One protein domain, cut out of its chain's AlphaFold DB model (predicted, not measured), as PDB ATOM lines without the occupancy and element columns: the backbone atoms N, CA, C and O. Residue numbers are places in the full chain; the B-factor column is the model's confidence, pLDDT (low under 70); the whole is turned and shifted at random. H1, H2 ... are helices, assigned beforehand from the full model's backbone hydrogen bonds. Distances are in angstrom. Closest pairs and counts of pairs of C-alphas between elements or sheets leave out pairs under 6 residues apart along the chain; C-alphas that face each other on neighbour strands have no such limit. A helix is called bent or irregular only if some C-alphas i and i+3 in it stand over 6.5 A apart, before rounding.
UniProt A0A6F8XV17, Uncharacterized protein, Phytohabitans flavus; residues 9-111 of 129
ATOM      1  N   GLN A   9      79.867 -27.821 182.230       91.06
ATOM      2  CA  GLN A   9      79.668 -26.661 181.352       91.06
ATOM      3  C   GLN A   9      78.897 -27.029 180.085       91.06
ATOM      4  O   GLN A   9      78.035 -26.271 179.635       91.06
ATOM      5  N   ARG A  10      79.201 -28.197 179.508       94.69
ATOM      6  CA  ARG A  10      78.481 -28.692 178.335       94.69
ATOM      7  C   ARG A  10      77.053 -29.090 178.691       94.69
ATOM      8  O   ARG A  10      76.136 -28.715 177.971       94.69
ATOM      9  N   LEU A  11      76.867 -29.773 179.819       95.88
ATOM     10  CA  LEU A  11      75.542 -30.129 180.312       95.88
ATOM     11  C   LEU A  11      74.682 -28.883 180.571       95.88
ATOM     12  O   LEU A  11      73.537 -28.859 180.145       95.88
ATOM     13  N   ALA A  12      75.229 -27.837 181.200       96.81
ATOM     14  CA  ALA A  12      74.509 -26.583 181.436       96.81
ATOM     15  C   ALA A  12      74.070 -25.917 180.125       96.81
ATOM     16  O   ALA A  12      72.958 -25.407 180.033       96.81
ATOM     17  N   TRP A  13      74.938 -25.934 179.106       96.69
ATOM     18  CA  TRP A  13      74.602 -25.428 177.778       96.69
ATOM     19  C   TRP A  13      73.461 -26.222 177.138       96.69
ATOM     20  O   TRP A  13      72.458 -25.630 176.746       96.69
ATOM     21  N   ASP A  14      73.596 -27.548 177.060       97.38
ATOM     22  CA  ASP A  14      72.600 -28.409 176.421       97.38
ATOM     23  C   ASP A  14      71.250 -28.331 177.169       97.38
ATOM     24  O   ASP A  14      70.197 -28.185 176.546       97.38
ATOM     25  N   ALA A  15      71.280 -28.321 178.504       97.25
ATOM     26  CA  ALA A  15      70.101 -28.171 179.352       97.25
ATOM     27  C   ALA A  15      69.396 -26.825 179.145       97.25
ATOM     28  O   ALA A  15      68.175 -26.789 179.009       97.25
ATOM     29  N   ALA A  16      70.139 -25.720 179.051       97.81
ATOM     30  CA  ALA A  16      69.553 -24.402 178.821       97.81
ATOM     31  C   ALA A  16      68.777 -24.323 177.496       97.81
ATOM     32  O   ALA A  16      67.687 -23.753 177.444       97.81
ATOM     33  N   GLN A  17      69.302 -24.947 176.437       96.56
ATOM     34  CA  GLN A  17      68.605 -25.030 175.149       96.56
ATOM     35  C   GLN A  17      67.305 -25.835 175.262       96.56
ATOM     36  O   GLN A  17      66.281 -25.451 174.697       96.56
ATOM     37  N   VAL A  18      67.325 -26.945 176.008       97.19
ATOM     38  CA  VAL A  18      66.126 -27.758 176.253       97.19
ATOM     39  C   VAL A  18      65.087 -26.971 177.043       97.19
ATOM     40  O   VAL A  18      63.929 -26.951 176.637       97.19
ATOM     41  N   VAL A  19      65.489 -26.272 178.108       97.00
ATOM     42  CA  VAL A  19      64.578 -25.453 178.916       97.00
ATOM     43  C   VAL A  19      63.845 -24.428 178.053       97.00
ATOM     44  O   VAL A  19      62.619 -24.391 178.067       97.00
ATOM     45  N   VAL A  20      64.564 -23.657 177.234       95.31
ATOM     46  CA  VAL A  20      63.937 -22.653 176.357       95.31
ATOM     47  C   VAL A  20      62.989 -23.290 175.339       95.31
ATOM     48  O   VAL A  20      61.905 -22.762 175.105       95.31
ATOM     49  N   ARG A  21      63.337 -24.453 174.772       94.25
ATOM     50  CA  ARG A  21      62.431 -25.184 173.868       94.25
ATOM     51  C   ARG A  21      61.167 -25.661 174.578       94.25
ATOM     52  O   ARG A  21      60.087 -25.587 174.000       94.25
ATOM     53  N   VAL A  22      61.290 -26.124 175.823       95.50
ATOM     54  CA  VAL A  22      60.150 -26.546 176.646       95.50
ATOM     55  C   VAL A  22      59.178 -25.395 176.896       95.50
ATOM     56  O   VAL A  22      57.975 -25.626 176.875       95.50
ATOM     57  N   LEU A  23      59.656 -24.156 177.034       93.94
ATOM     58  CA  LEU A  23      58.790 -22.978 177.203       93.94
ATOM     59  C   LEU A  23      57.882 -22.690 175.994       93.94
ATOM     60  O   LEU A  23      56.926 -21.920 176.120       93.94
ATOM     61  N   GLY A  24      58.159 -23.321 174.850       91.75
ATOM     62  CA  GLY A  24      57.287 -23.331 173.679       91.75
ATOM     63  C   GLY A  24      56.064 -24.244 173.809       91.75
ATOM     64  O   GLY A  24      55.094 -24.045 173.088       91.75
ATOM     65  N   SER A  25      56.073 -25.221 174.718       93.44
ATOM     66  CA  SER A  25      54.959 -26.147 174.965       93.44
ATOM     67  C   SER A  25      54.396 -25.927 176.364       93.44
ATOM     68  O   SER A  25      55.107 -26.016 177.367       93.44
ATOM     69  N   HIS A  26      53.092 -25.681 176.456       91.38
ATOM     70  CA  HIS A  26      52.436 -25.529 177.747       91.38
ATOM     71  C   HIS A  26      52.428 -26.857 178.510       91.38
ATOM     72  O   HIS A  26      52.742 -26.891 179.702       91.38
ATOM     73  N   GLN A  27      52.125 -27.956 177.813       94.25
ATOM     74  CA  GLN A  27      52.061 -29.286 178.413       94.25
ATOM     75  C   GLN A  27      53.423 -29.728 178.963       94.25
ATOM     76  O   GLN A  27      53.523 -30.162 180.115       94.25
ATOM     77  N   VAL A  28      54.487 -29.606 178.162       96.62
ATOM     78  CA  VAL A  28      55.831 -30.004 178.601       96.62
ATOM     79  C   VAL A  28      56.376 -29.018 179.637       96.62
ATOM     80  O   VAL A  28      57.045 -29.445 180.577       96.62
ATOM     81  N   GLY A  29      56.037 -27.728 179.533       95.12
ATOM     82  CA  GLY A  29      56.397 -26.701 180.511       95.12
ATOM     83  C   GLY A  29      55.855 -26.980 181.912       95.12
ATOM     84  O   GLY A  29      56.620 -26.956 182.877       95.12
ATOM     85  N   GLN A  30      54.567 -27.321 182.031       95.81
ATOM     86  CA  GLN A  30      53.972 -27.698 183.320       95.81
ATOM     87  C   GLN A  30      54.636 -28.942 183.921       95.81
ATOM     88  O   GLN A  30      54.934 -28.977 185.117       95.81
ATOM     89  N   TRP A  31      54.891 -29.958 183.091       97.56
ATOM     90  CA  TRP A  31      55.588 -31.160 183.536       97.56
ATOM     91  C   TRP A  31      57.006 -30.830 184.027       97.56
ATOM     92  O   TRP A  31      57.383 -31.246 185.123       97.56
ATOM     93  N   LEU A  32      57.776 -30.041 183.271       97.62
ATOM     94  CA  LEU A  32      59.146 -29.690 183.645       97.62
ATOM     95  C   LEU A  32      59.186 -28.881 184.946       97.62
ATOM     96  O   LEU A  32      60.042 -29.148 185.783       97.62
ATOM     97  N   HIS A  33      58.239 -27.959 185.150       97.31
ATOM     98  CA  HIS A  33      58.100 -27.211 186.400       97.31
ATOM     99  C   HIS A  33      57.973 -28.149 187.613       97.31
ATOM    100  O   HIS A  33      58.734 -28.031 188.575       97.31
ATOM    101  N   ALA A  34      57.052 -29.118 187.550       97.38
ATOM    102  CA  ALA A  34      56.846 -30.084 188.629       97.38
ATOM    103  C   ALA A  34      58.100 -30.940 188.886       97.38
ATOM    104  O   ALA A  34      58.492 -31.147 190.036       97.38
ATOM    105  N   GLN A  35      58.768 -31.390 187.821       97.81
ATOM    106  CA  GLN A  35      59.972 -32.212 187.949       97.81
ATOM    107  C   GLN A  35      61.181 -31.427 188.467       97.81
ATOM    108  O   GLN A  35      61.958 -31.969 189.252       97.81
ATOM    109  N   MET A  36      61.348 -30.164 188.065       96.38
ATOM    110  CA  MET A  36      62.388 -29.287 188.606       96.38
ATOM    111  C   MET A  36      62.180 -29.061 190.102       96.38
ATOM    112  O   MET A  36      63.124 -29.250 190.863       96.38
ATOM    113  N   ALA A  37      60.947 -28.769 190.531       95.31
ATOM    114  CA  ALA A  37      60.624 -28.594 191.947       95.31
ATOM    115  C   ALA A  37      60.973 -29.843 192.771       95.31
ATOM    116  O   ALA A  37      61.579 -29.738 193.835       95.31
ATOM    117  N   ALA A  38      60.635 -31.027 192.250       95.38
ATOM    118  CA  ALA A  38      60.867 -32.296 192.930       95.38
ATOM    119  C   ALA A  38      62.344 -32.729 192.962       95.38
ATOM    120  O   ALA A  38      62.766 -33.364 193.925       95.38
ATOM    121  N   ARG A  39      63.123 -32.439 191.909       93.94
ATOM    122  CA  ARG A  39      64.489 -32.977 191.739       93.94
ATOM    123  C   ARG A  39      65.601 -31.974 192.031       93.94
ATOM    124  O   ARG A  39      66.677 -32.384 192.447       93.94
ATOM    125  N   LEU A  40      65.366 -30.694 191.754       91.50
ATOM    126  CA  LEU A  40      66.361 -29.617 191.839       91.50
ATOM    127  C   LEU A  40      65.984 -28.551 192.878       91.50
ATOM    128  O   LEU A  40      66.789 -27.676 193.177       91.50
ATOM    129  N   GLY A  41      64.768 -28.624 193.425       91.12
ATOM    130  CA  GLY A  41      64.248 -27.685 194.409       91.12
ATOM    131  C   GLY A  41      63.369 -26.580 193.806       91.12
ATOM    132  O   GLY A  41      63.194 -26.486 192.587       91.12
ATOM    133  N   PRO A  42      62.776 -25.735 194.665       92.88
ATOM    134  CA  PRO A  42      61.748 -24.776 194.260       92.88
ATOM    135  C   PRO A  42      62.282 -23.601 193.434       92.88
ATOM    136  O   PRO A  42      61.547 -23.057 192.613       92.88
ATOM    137  N   GLU A  43      63.544 -23.204 193.616       93.75
ATOM    138  CA  GLU A  43      64.114 -22.039 192.927       93.75
ATOM    139  C   GLU A  43      64.211 -22.242 191.400       93.75
ATOM    140  O   GLU A  43      63.686 -21.398 190.667       93.75
ATOM    141  N   PRO A  44      64.782 -23.351 190.874       92.62
ATOM    142  CA  PRO A  44      64.746 -23.625 189.436       92.62
ATOM    143  C   PRO A  44      63.325 -23.682 188.864       92.62
ATOM    144  O   PRO A  44      63.093 -23.220 187.750       92.62
ATOM    145  N   ALA A  45      62.357 -24.208 189.619       93.88
ATOM    146  CA  ALA A  45      60.970 -24.273 189.167       93.88
ATOM    147  C   ALA A  45      60.345 -22.875 189.026       93.88
ATOM    148  O   ALA A  45      59.783 -22.561 187.977       93.88
ATOM    149  N   ALA A  46      60.511 -22.005 190.026       95.06
ATOM    150  CA  ALA A  46      60.034 -20.622 189.959       95.06
ATOM    151  C   ALA A  46      60.677 -19.855 188.789       95.06
ATOM    152  O   ALA A  46      59.983 -19.191 188.018       95.06
ATOM    153  N   ALA A  47      61.988 -20.036 188.585       95.94
ATOM    154  CA  ALA A  47      62.709 -19.413 187.479       95.94
ATOM    155  C   ALA A  47      62.151 -19.807 186.096       95.94
ATOM    156  O   ALA A  47      62.198 -18.997 185.171       95.94
ATOM    157  N   LEU A  48      61.597 -21.019 185.948       95.81
ATOM    158  CA  LEU A  48      60.959 -21.478 184.707       95.81
ATOM    159  C   LEU A  48      59.697 -20.680 184.376       95.81
ATOM    160  O   LEU A  48      59.508 -20.288 183.223       95.81
ATOM    161  N   VAL A  49      58.865 -20.401 185.381       93.88
ATOM    162  CA  VAL A  49      57.652 -19.585 185.216       93.88
ATOM    163  C   VAL A  49      58.028 -18.157 184.833       93.88
ATOM    164  O   VAL A  49      57.462 -17.600 183.890       93.88
ATOM    165  N   ASP A  50      59.040 -17.591 185.489       95.44
ATOM    166  CA  ASP A  50      59.517 -16.247 185.170       95.44
ATOM    167  C   ASP A  50      60.087 -16.154 183.749       95.44
ATOM    168  O   ASP A  50      59.814 -15.189 183.034       95.44
ATOM    169  N   SER A  51      60.851 -17.161 183.311       95.19
ATOM    170  CA  SER A  51      61.349 -17.236 181.934       95.19
ATOM    171  C   SER A  51      60.211 -17.336 180.925       95.19
ATOM    172  O   SER A  51      60.257 -16.654 179.904       95.19
ATOM    173  N   TRP A  52      59.170 -18.130 181.205       93.62
ATOM    174  CA  TRP A  52      57.986 -18.193 180.346       93.62
ATOM    175  C   TRP A  52      57.360 -16.802 180.180       93.62
ATOM    176  O   TRP A  52      57.170 -16.341 179.056       93.62
ATOM    177  N   MET A  53      57.120 -16.092 181.289       91.50
ATOM    178  CA  MET A  53      56.546 -14.743 181.259       91.50
ATOM    179  C   MET A  53      57.422 -13.763 180.473       91.50
ATOM    180  O   MET A  53      56.908 -13.037 179.623       91.50
ATOM    181  N   ARG A  54      58.741 -13.755 180.707       92.12
ATOM    182  CA  ARG A  54      59.670 -12.855 180.002       92.12
ATOM    183  C   ARG A  54      59.716 -13.120 178.502       92.12
ATOM    184  O   ARG A  54      59.733 -12.168 177.729       92.12
ATOM    185  N   ILE A  55      59.709 -14.386 178.091       91.06
ATOM    186  CA  ILE A  55      59.715 -14.756 176.673       91.06
ATOM    187  C   ILE A  55      58.424 -14.306 175.990       91.06
ATOM    188  O   ILE A  55      58.483 -13.651 174.954       91.06
ATOM    189  N   TRP A  56      57.267 -14.631 176.568       88.44
ATOM    190  CA  TRP A  56      55.974 -14.399 175.918       88.44
ATOM    191  C   TRP A  56      55.469 -12.956 176.026       88.44
ATOM    192  O   TRP A  56      54.653 -12.541 175.209       88.44
ATOM    193  N   ALA A  57      55.969 -12.175 176.988       88.81
ATOM    194  CA  ALA A  57      55.714 -10.735 177.067       88.81
ATOM    195  C   ALA A  57      56.701  -9.894 176.234       88.81
ATOM    196  O   ALA A  57      56.492  -8.692 176.064       88.81
ATOM    197  N   SER A  58      57.790 -10.489 175.739       87.25
ATOM    198  CA  SER A  58      58.813  -9.773 174.980       87.25
ATOM    199  C   SER A  58      58.416  -9.600 173.515       87.25
ATOM    200  O   SER A  58      58.014 -10.544 172.842       87.25
ATOM    201  N   THR A  59      58.631  -8.399 172.981       84.00
ATOM    202  CA  THR A  59      58.558  -8.111 171.537       84.00
ATOM    203  C   THR A  59      59.886  -8.352 170.816       84.00
ATOM    204  O   THR A  59      59.974  -8.210 169.596       84.00
ATOM    205  N   ARG A  60      60.949  -8.691 171.556       85.38
ATOM    206  CA  ARG A  60      62.279  -8.924 170.994       85.38
ATOM    207  C   ARG A  60      62.403 -10.343 170.451       85.38
ATOM    208  O   ARG A  60      62.193 -11.305 171.188       85.38
ATOM    209  N   LEU A  61      62.867 -10.454 169.209       85.25
ATOM    210  CA  LEU A  61      63.132 -11.738 168.550       85.25
ATOM    211  C   LEU A  61      64.258 -12.547 169.219       85.25
ATOM    212  O   LEU A  61      64.297 -13.764 169.073       85.25
ATOM    213  N   ASP A  62      65.170 -11.890 169.945       90.44
ATOM    214  CA  ASP A  62      66.319 -12.522 170.607       90.44
ATOM    215  C   ASP A  62      66.044 -12.977 172.054       90.44
ATOM    216  O   ASP A  62      66.941 -13.499 172.724       90.44
ATOM    217  N   ALA A  63      64.818 -12.794 172.560       91.69
ATOM    218  CA  ALA A  63      64.460 -13.155 173.934       91.69
ATOM    219  C   ALA A  63      64.742 -14.633 174.286       91.69
ATOM    220  O   ALA A  63      65.280 -14.882 175.368       91.69
ATOM    221  N   PRO A  64      64.487 -15.623 173.404       91.69
ATOM    222  CA  PRO A  64      64.813 -17.022 173.689       91.69
ATOM    223  C   PRO A  64      66.317 -17.268 173.874       91.69
ATOM    224  O   PRO A  64      66.723 -18.037 174.744       91.69
ATOM    225  N   GLN A  65      67.161 -16.602 173.083       93.31
ATOM    226  CA  GLN A  65      68.619 -16.724 173.157       93.31
ATOM    227  C   GLN A  65      69.164 -16.080 174.435       93.31
ATOM    228  O   GLN A  65      70.069 -16.634 175.063       93.31
ATOM    229  N   VAL A  66      68.593 -14.943 174.845       95.12
ATOM    230  CA  VAL A  66      68.921 -14.296 176.123       95.12
ATOM    231  C   VAL A  66      68.574 -15.216 177.293       95.12
ATOM    232  O   VAL A  66      69.428 -15.462 178.147       95.12
ATOM    233  N   GLU A  67      67.373 -15.799 177.307       96.06
ATOM    234  CA  GLU A  67      66.984 -16.740 178.364       96.06
ATOM    235  C   GLU A  67      67.851 -18.001 178.362       96.06
ATOM    236  O   GLU A  67      68.232 -18.469 179.432       96.06
ATOM    237  N   ALA A  68      68.258 -18.518 177.199       96.38
ATOM    238  CA  ALA A  68      69.204 -19.635 177.143       96.38
ATOM    239  C   ALA A  68      70.548 -19.275 177.810       96.38
ATOM    240  O   ALA A  68      71.139 -20.097 178.513       96.38
ATOM    241  N   GLY A  69      71.025 -18.038 177.638       97.44
ATOM    242  CA  GLY A  69      72.209 -17.530 178.334       97.44
ATOM    243  C   GLY A  69      72.033 -17.492 179.856       97.44
ATOM    244  O   GLY A  69      72.903 -17.968 180.589       97.44
ATOM    245  N   ILE A  70      70.886 -16.992 180.324       97.75
ATOM    246  CA  ILE A  70      70.536 -16.930 181.752       97.75
ATOM    247  C   ILE A  70      70.474 -18.340 182.352       97.75
ATOM    248  O   ILE A  70      71.085 -18.602 183.391       97.75
ATOM    249  N   TRP A  71      69.795 -19.272 181.681       97.94
ATOM    250  CA  TRP A  71      69.687 -20.661 182.124       97.94
ATOM    251  C   TRP A  71      71.032 -21.367 182.176       97.94
ATOM    252  O   TRP A  71      71.312 -22.073 183.142       97.94
ATOM    253  N   ARG A  72      71.904 -21.140 181.189       98.06
ATOM    254  CA  ARG A  72      73.261 -21.694 181.215       98.06
ATOM    255  C   ARG A  72      74.010 -21.239 182.467       98.06
ATOM    256  O   ARG A  72      74.636 -22.072 183.122       98.06
ATOM    257  N   ALA A  73      73.959 -19.945 182.790       97.12
ATOM    258  CA  ALA A  73      74.629 -19.394 183.967       97.12
ATOM    259  C   ALA A  73      74.066 -19.999 185.262       97.12
ATOM    260  O   ALA A  73      74.831 -20.570 186.038       97.12
ATOM    261  N   LYS A  74      72.736 -19.991 185.423       96.19
ATOM    262  CA  LYS A  74      72.044 -20.569 186.587       96.19
ATOM    263  C   LYS A  74      72.376 -22.046 186.796       96.19
ATOM    264  O   LYS A  74      72.713 -22.456 187.898       96.19
ATOM    265  N   LEU A  75      72.319 -22.856 185.739       96.50
ATOM    266  CA  LEU A  75      72.610 -24.289 185.836       96.50
ATOM    267  C   LEU A  75      74.097 -24.566 186.084       96.50
ATOM    268  O   LEU A  75      74.434 -25.535 186.760       96.50
ATOM    269  N   THR A  76      74.987 -23.717 185.562       96.00
ATOM    270  CA  THR A  76      76.423 -23.804 185.862       96.00
ATOM    271  C   THR A  76      76.673 -23.542 187.344       96.00
ATOM    272  O   THR A  76      77.349 -24.337 187.986       96.00
ATOM    273  N   GLU A  77      76.097 -22.471 187.890       95.50
ATOM    274  CA  GLU A  77      76.209 -22.112 189.306       95.50
ATOM    275  C   GLU A  77      75.606 -23.186 190.223       95.50
ATOM    276  O   GLU A  77      76.243 -23.601 191.193       95.50
ATOM    277  N   LEU A  78      74.432 -23.715 189.860       93.69
ATOM    278  CA  LEU A  78      73.778 -24.807 190.581       93.69
ATOM    279  C   LEU A  78      74.686 -26.040 190.669       93.69
ATOM    280  O   LEU A  78      74.880 -26.585 191.750       93.69
ATOM    281  N   MET A  79      75.294 -26.453 189.554       94.31
ATOM    282  CA  MET A  79      76.202 -27.608 189.533       94.31
ATOM    283  C   MET A  79      77.578 -27.328 190.146       94.31
ATOM    284  O   MET A  79      78.271 -28.269 190.524       94.31
ATOM    285  N   MET A  80      78.012 -26.066 190.220       93.25
ATOM    286  CA  MET A  80      79.211 -25.693 190.979       93.25
ATOM    287  C   MET A  80      78.958 -25.781 192.484       93.25
ATOM    288  O   MET A  80      79.842 -26.210 193.221       93.25
ATOM    289  N   THR A  81      77.756 -25.400 192.917       94.75
ATOM    290  CA  THR A  81      77.323 -25.475 194.317       94.75
ATOM    291  C   THR A  81      77.074 -26.919 194.744       94.75
ATOM    292  O   THR A  81      77.537 -27.331 195.805       94.75
ATOM    293  N   ASP A  82      76.393 -27.700 193.904       93.69
ATOM    294  CA  ASP A  82      76.133 -29.119 194.136       93.69
ATOM    295  C   ASP A  82      76.392 -29.960 192.867       93.69
ATOM    296  O   ASP A  82      75.505 -30.150 192.020       93.69
ATOM    297  N   PRO A  83      77.607 -30.524 192.728       92.62
ATOM    298  CA  PRO A  83      77.956 -31.391 191.606       92.62
ATOM    299  C   PRO A  83      77.114 -32.670 191.506       92.62
ATOM    300  O   PRO A  83      77.049 -33.267 190.424       92.62
ATOM    301  N   ALA A  84      76.459 -33.113 192.590       92.44
ATOM    302  CA  ALA A  84      75.629 -34.316 192.571       92.44
ATOM    303  C   ALA A  84      74.379 -34.141 191.690       92.44
ATOM    304  O   ALA A  84      73.856 -35.127 191.165       92.44
ATOM    305  N   LEU A  85      73.957 -32.894 191.437       93.25
ATOM    306  CA  LEU A  85      72.816 -32.563 190.579       93.25
ATOM    307  C   LEU A  85      73.080 -32.769 189.081       93.25
ATOM    308  O   LEU A  85      72.131 -32.785 188.297       93.25
ATOM    309  N   ALA A  86      74.329 -32.996 188.659       93.69
ATOM    310  CA  ALA A  86      74.658 -33.175 187.244       93.69
ATOM    311  C   ALA A  86      73.949 -34.390 186.612       93.69
ATOM    312  O   ALA A  86      73.442 -34.308 185.493       93.69
ATOM    313  N   THR A  87      73.874 -35.519 187.324       93.00
ATOM    314  CA  THR A  87      73.170 -36.711 186.818       93.00
ATOM    315  C   THR A  87      71.647 -36.505 186.793       93.00
ATOM    316  O   THR A  87      71.071 -36.652 185.714       93.00
ATOM    317  N   PRO A  88      70.992 -36.074 187.894       93.75
ATOM    318  CA  PRO A  88      69.568 -35.729 187.890       93.75
ATOM    319  C   PRO A  88      69.168 -34.724 186.806       93.75
ATOM    320  O   PRO A  88      68.141 -34.907 186.154       93.75
ATOM    321  N   LEU A  89      69.980 -33.683 186.586       95.50
ATOM    322  CA  LEU A  89      69.735 -32.684 185.548       95.50
ATOM    323  C   LEU A  89      69.813 -33.306 184.153       95.50
ATOM    324  O   LEU A  89      68.910 -33.100 183.347       95.50
ATOM    325  N   ARG A  90      70.861 -34.086 183.862       95.94
ATOM    326  CA  ARG A  90      71.008 -34.772 182.568       95.94
ATOM    327  C   ARG A  90      69.806 -35.662 182.268       95.94
ATOM    328  O   ARG A  90      69.270 -35.594 181.165       95.94
ATOM    329  N   ASP A  91      69.398 -36.474 183.237       96.06
ATOM    330  CA  ASP A  91      68.309 -37.430 183.054       96.06
ATOM    331  C   ASP A  91      66.970 -36.693 182.879       96.06
ATOM    332  O   ASP A  91      66.202 -37.005 181.970       96.06
ATOM    333  N   LEU A  92      66.745 -35.619 183.646       97.19
ATOM    334  CA  LEU A  92      65.582 -34.750 183.470       97.19
ATOM    335  C   LEU A  92      65.536 -34.095 182.079       97.19
ATOM    336  O   LEU A  92      64.472 -34.030 181.465       97.19
ATOM    337  N   MET A  93      66.670 -33.611 181.566       97.38
ATOM    338  CA  MET A  93      66.723 -33.011 180.228       97.38
ATOM    339  C   MET A  93      66.498 -34.043 179.122       97.38
ATOM    340  O   MET A  93      65.855 -33.722 178.125       97.38
ATOM    341  N   ALA A  94      66.971 -35.281 179.292       97.38
ATOM    342  CA  ALA A  94      66.679 -36.366 178.356       97.38
ATOM    343  C   ALA A  94      65.167 -36.654 178.293       97.38
ATOM    344  O   ALA A  94      64.583 -36.648 177.211       97.38
ATOM    345  N   GLU A  95      64.512 -36.777 179.452       98.25
ATOM    346  CA  GLU A  95      63.056 -36.961 179.546       98.25
ATOM    347  C   GLU A  95      62.262 -35.795 178.926       98.25
ATOM    348  O   GLU A  95      61.178 -35.997 178.366       98.25
ATOM    349  N   ALA A  96      62.781 -34.568 179.039       97.62
ATOM    350  CA  ALA A  96      62.179 -33.378 178.446       97.62
ATOM    351  C   ALA A  96      62.263 -33.403 176.913       97.62
ATOM    352  O   ALA A  96      61.292 -33.065 176.236       97.62
ATOM    353  N   VAL A  97      63.401 -33.838 176.362       97.69
ATOM    354  CA  VAL A  97      63.592 -33.995 174.912       97.69
ATOM    355  C   VAL A  97      62.642 -35.046 174.342       97.69
ATOM    356  O   VAL A  97      62.021 -34.796 173.310       97.69
ATOM    357  N   GLU A  98      62.480 -36.183 175.019       97.81
ATOM    358  CA  GLU A  98      61.536 -37.231 174.609       97.81
ATOM    359  C   GLU A  98      60.093 -36.715 174.564       97.81
ATOM    360  O   GLU A  98      59.360 -36.985 173.614       97.81
ATOM    361  N   ARG A  99      59.691 -35.908 175.553       97.69
ATOM    362  CA  ARG A  99      58.352 -35.299 175.596       97.69
ATOM    363  C   ARG A  99      58.151 -34.250 174.517       97.69
ATOM    364  O   ARG A  99      57.102 -34.229 173.885       97.69
ATOM    365  N   LEU A 100      59.159 -33.415 174.274       95.88
ATOM    366  CA  LEU A 100      59.133 -32.453 173.175       95.88
ATOM    367  C   LEU A 100      58.979 -33.140 171.813       95.88
ATOM    368  O   LEU A 100      58.322 -32.591 170.939       95.88
ATOM    369  N   ALA A 101      59.550 -34.333 171.624       94.88
ATOM    370  CA  ALA A 101      59.455 -35.052 170.353       94.88
ATOM    371  C   ALA A 101      58.019 -35.483 169.993       94.88
ATOM    372  O   ALA A 101      57.732 -35.695 168.817       94.88
ATOM    373  N   VAL A 102      57.129 -35.601 170.982       95.38
ATOM    374  CA  VAL A 102      55.729 -36.024 170.797       95.38
ATOM    375  C   VAL A 102      54.713 -34.919 171.111       95.38
ATOM    376  O   VAL A 102      53.509 -35.152 171.018       95.38
ATOM    377  N   ALA A 103      55.173 -33.727 171.497       93.31
ATOM    378  CA  ALA A 103      54.303 -32.613 171.849       93.31
ATOM    379  C   ALA A 103      53.664 -31.987 170.600       93.31
ATOM    380  O   ALA A 103      54.337 -31.701 169.611       93.31
ATOM    381  N   THR A 104      52.358 -31.736 170.664       91.12
ATOM    382  CA  THR A 104      51.569 -31.175 169.553       91.12
ATOM    383  C   THR A 104      51.254 -29.690 169.726       91.12
ATOM    384  O   THR A 104      50.659 -29.083 168.841       91.12
ATOM    385  N   ASP A 105      51.611 -29.102 170.868       90.06
ATOM    386  CA  ASP A 105      51.296 -27.722 171.254       90.06
ATOM    387  C   ASP A 105      52.512 -26.785 171.190       90.06
ATOM    388  O   ASP A 105      52.443 -25.665 171.696       90.06
ATOM    389  N   ILE A 106      53.624 -27.232 170.594       86.81
ATOM    390  CA  ILE A 106      54.851 -26.437 170.505       86.81
ATOM    391  C   ILE A 106      54.585 -25.184 169.673       86.81
ATOM    392  O   ILE A 106      54.258 -25.251 168.489       86.81
ATOM    393  N   ARG A 107      54.804 -24.034 170.299       84.44
ATOM    394  CA  ARG A 107      54.875 -22.723 169.665       84.44
ATOM    395  C   ARG A 107      56.314 -22.243 169.661       84.44
ATOM    396  O   ARG A 107      57.058 -22.507 170.607       84.44
ATOM    397  N   ILE A 108      56.694 -21.512 168.620       73.44
ATOM    398  CA  ILE A 108      58.004 -20.872 168.557       73.44
ATOM    399  C   ILE A 108      57.883 -19.493 169.210       73.44
ATOM    400  O   ILE A 108      57.103 -18.656 168.751       73.44
ATOM    401  N   PRO A 109      58.625 -19.229 170.295       65.12
ATOM    402  CA  PRO A 109      58.672 -17.898 170.868       65.12
ATOM    403  C   PRO A 109      59.114 -16.832 169.862       65.12
ATOM    404  O   PRO A 109      60.112 -17.015 169.167       65.12
ATOM    405  N   GLY A 110      58.398 -15.709 169.814       59.84
ATOM    406  CA  GLY A 110      58.671 -14.617 168.876       59.84
ATOM    407  C   GLY A 110      57.947 -14.732 167.532       59.84
ATOM    408  O   GLY A 110      58.033 -13.798 166.735       59.84
ATOM    409  N   GLU A 111      57.197 -15.812 167.278       62.50
ATOM    410  CA  GLU A 111      56.216 -15.805 166.191       62.50
ATOM    411  C   GLU A 111      55.027 -14.902 166.559       62.50
ATOM    412  O   GLU A 111      54.538 -14.954 167.696       62.50
TER     413      GLU A 111
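What this domain is: This is residues 9 to 111 of the 129 residues of an uncharacterized protein of Phytohabitans flavus (UniProt A0A6F8XV17). Five helices form an up-and-down bundle, each running against the one before: H5, H2, H3 and H4 curve round in that order, and H1 slants between H4 and H5. The printed part has 103 residues, H1 to H5 in chain order, no named strand: all helix. It is compact, radius of gyration of the C-alphas 12.7 A, spanning 37 by 26 by 23 A.

Where its parts are: H5, residues 83 to 102, 30.8 A long, ends at C-alpha 102 (55.729, -36.024, 170.797); it is only just irregular, C-alphas 84 and 87 being 6.7 A apart. H4 is residues 63 to 81, 27.1 A; H3, 42 to 57; H2, 26 to 40; H1, 9 to 22, from (79.668, -26.661, 181.352).

How they stand to each other: H5 touches H2, closest C-alphas Arg 99 and Val 28, 6.6 A, at a shallow tilt of 16 degrees, opposite ways. H1 touches H4, closest C-alphas Ala 16 and Trp 71, 5.0 A, at a steep 45 degrees. H3 and H5 are apart. O i to N i+4 pairs are within hydrogen-bond range throughout H1 to H4, and 13 of 16 in H5.

The domain as a whole: The printed part has no cut; its four links are tight. Residues 109 to 111 have pLDDT under 70.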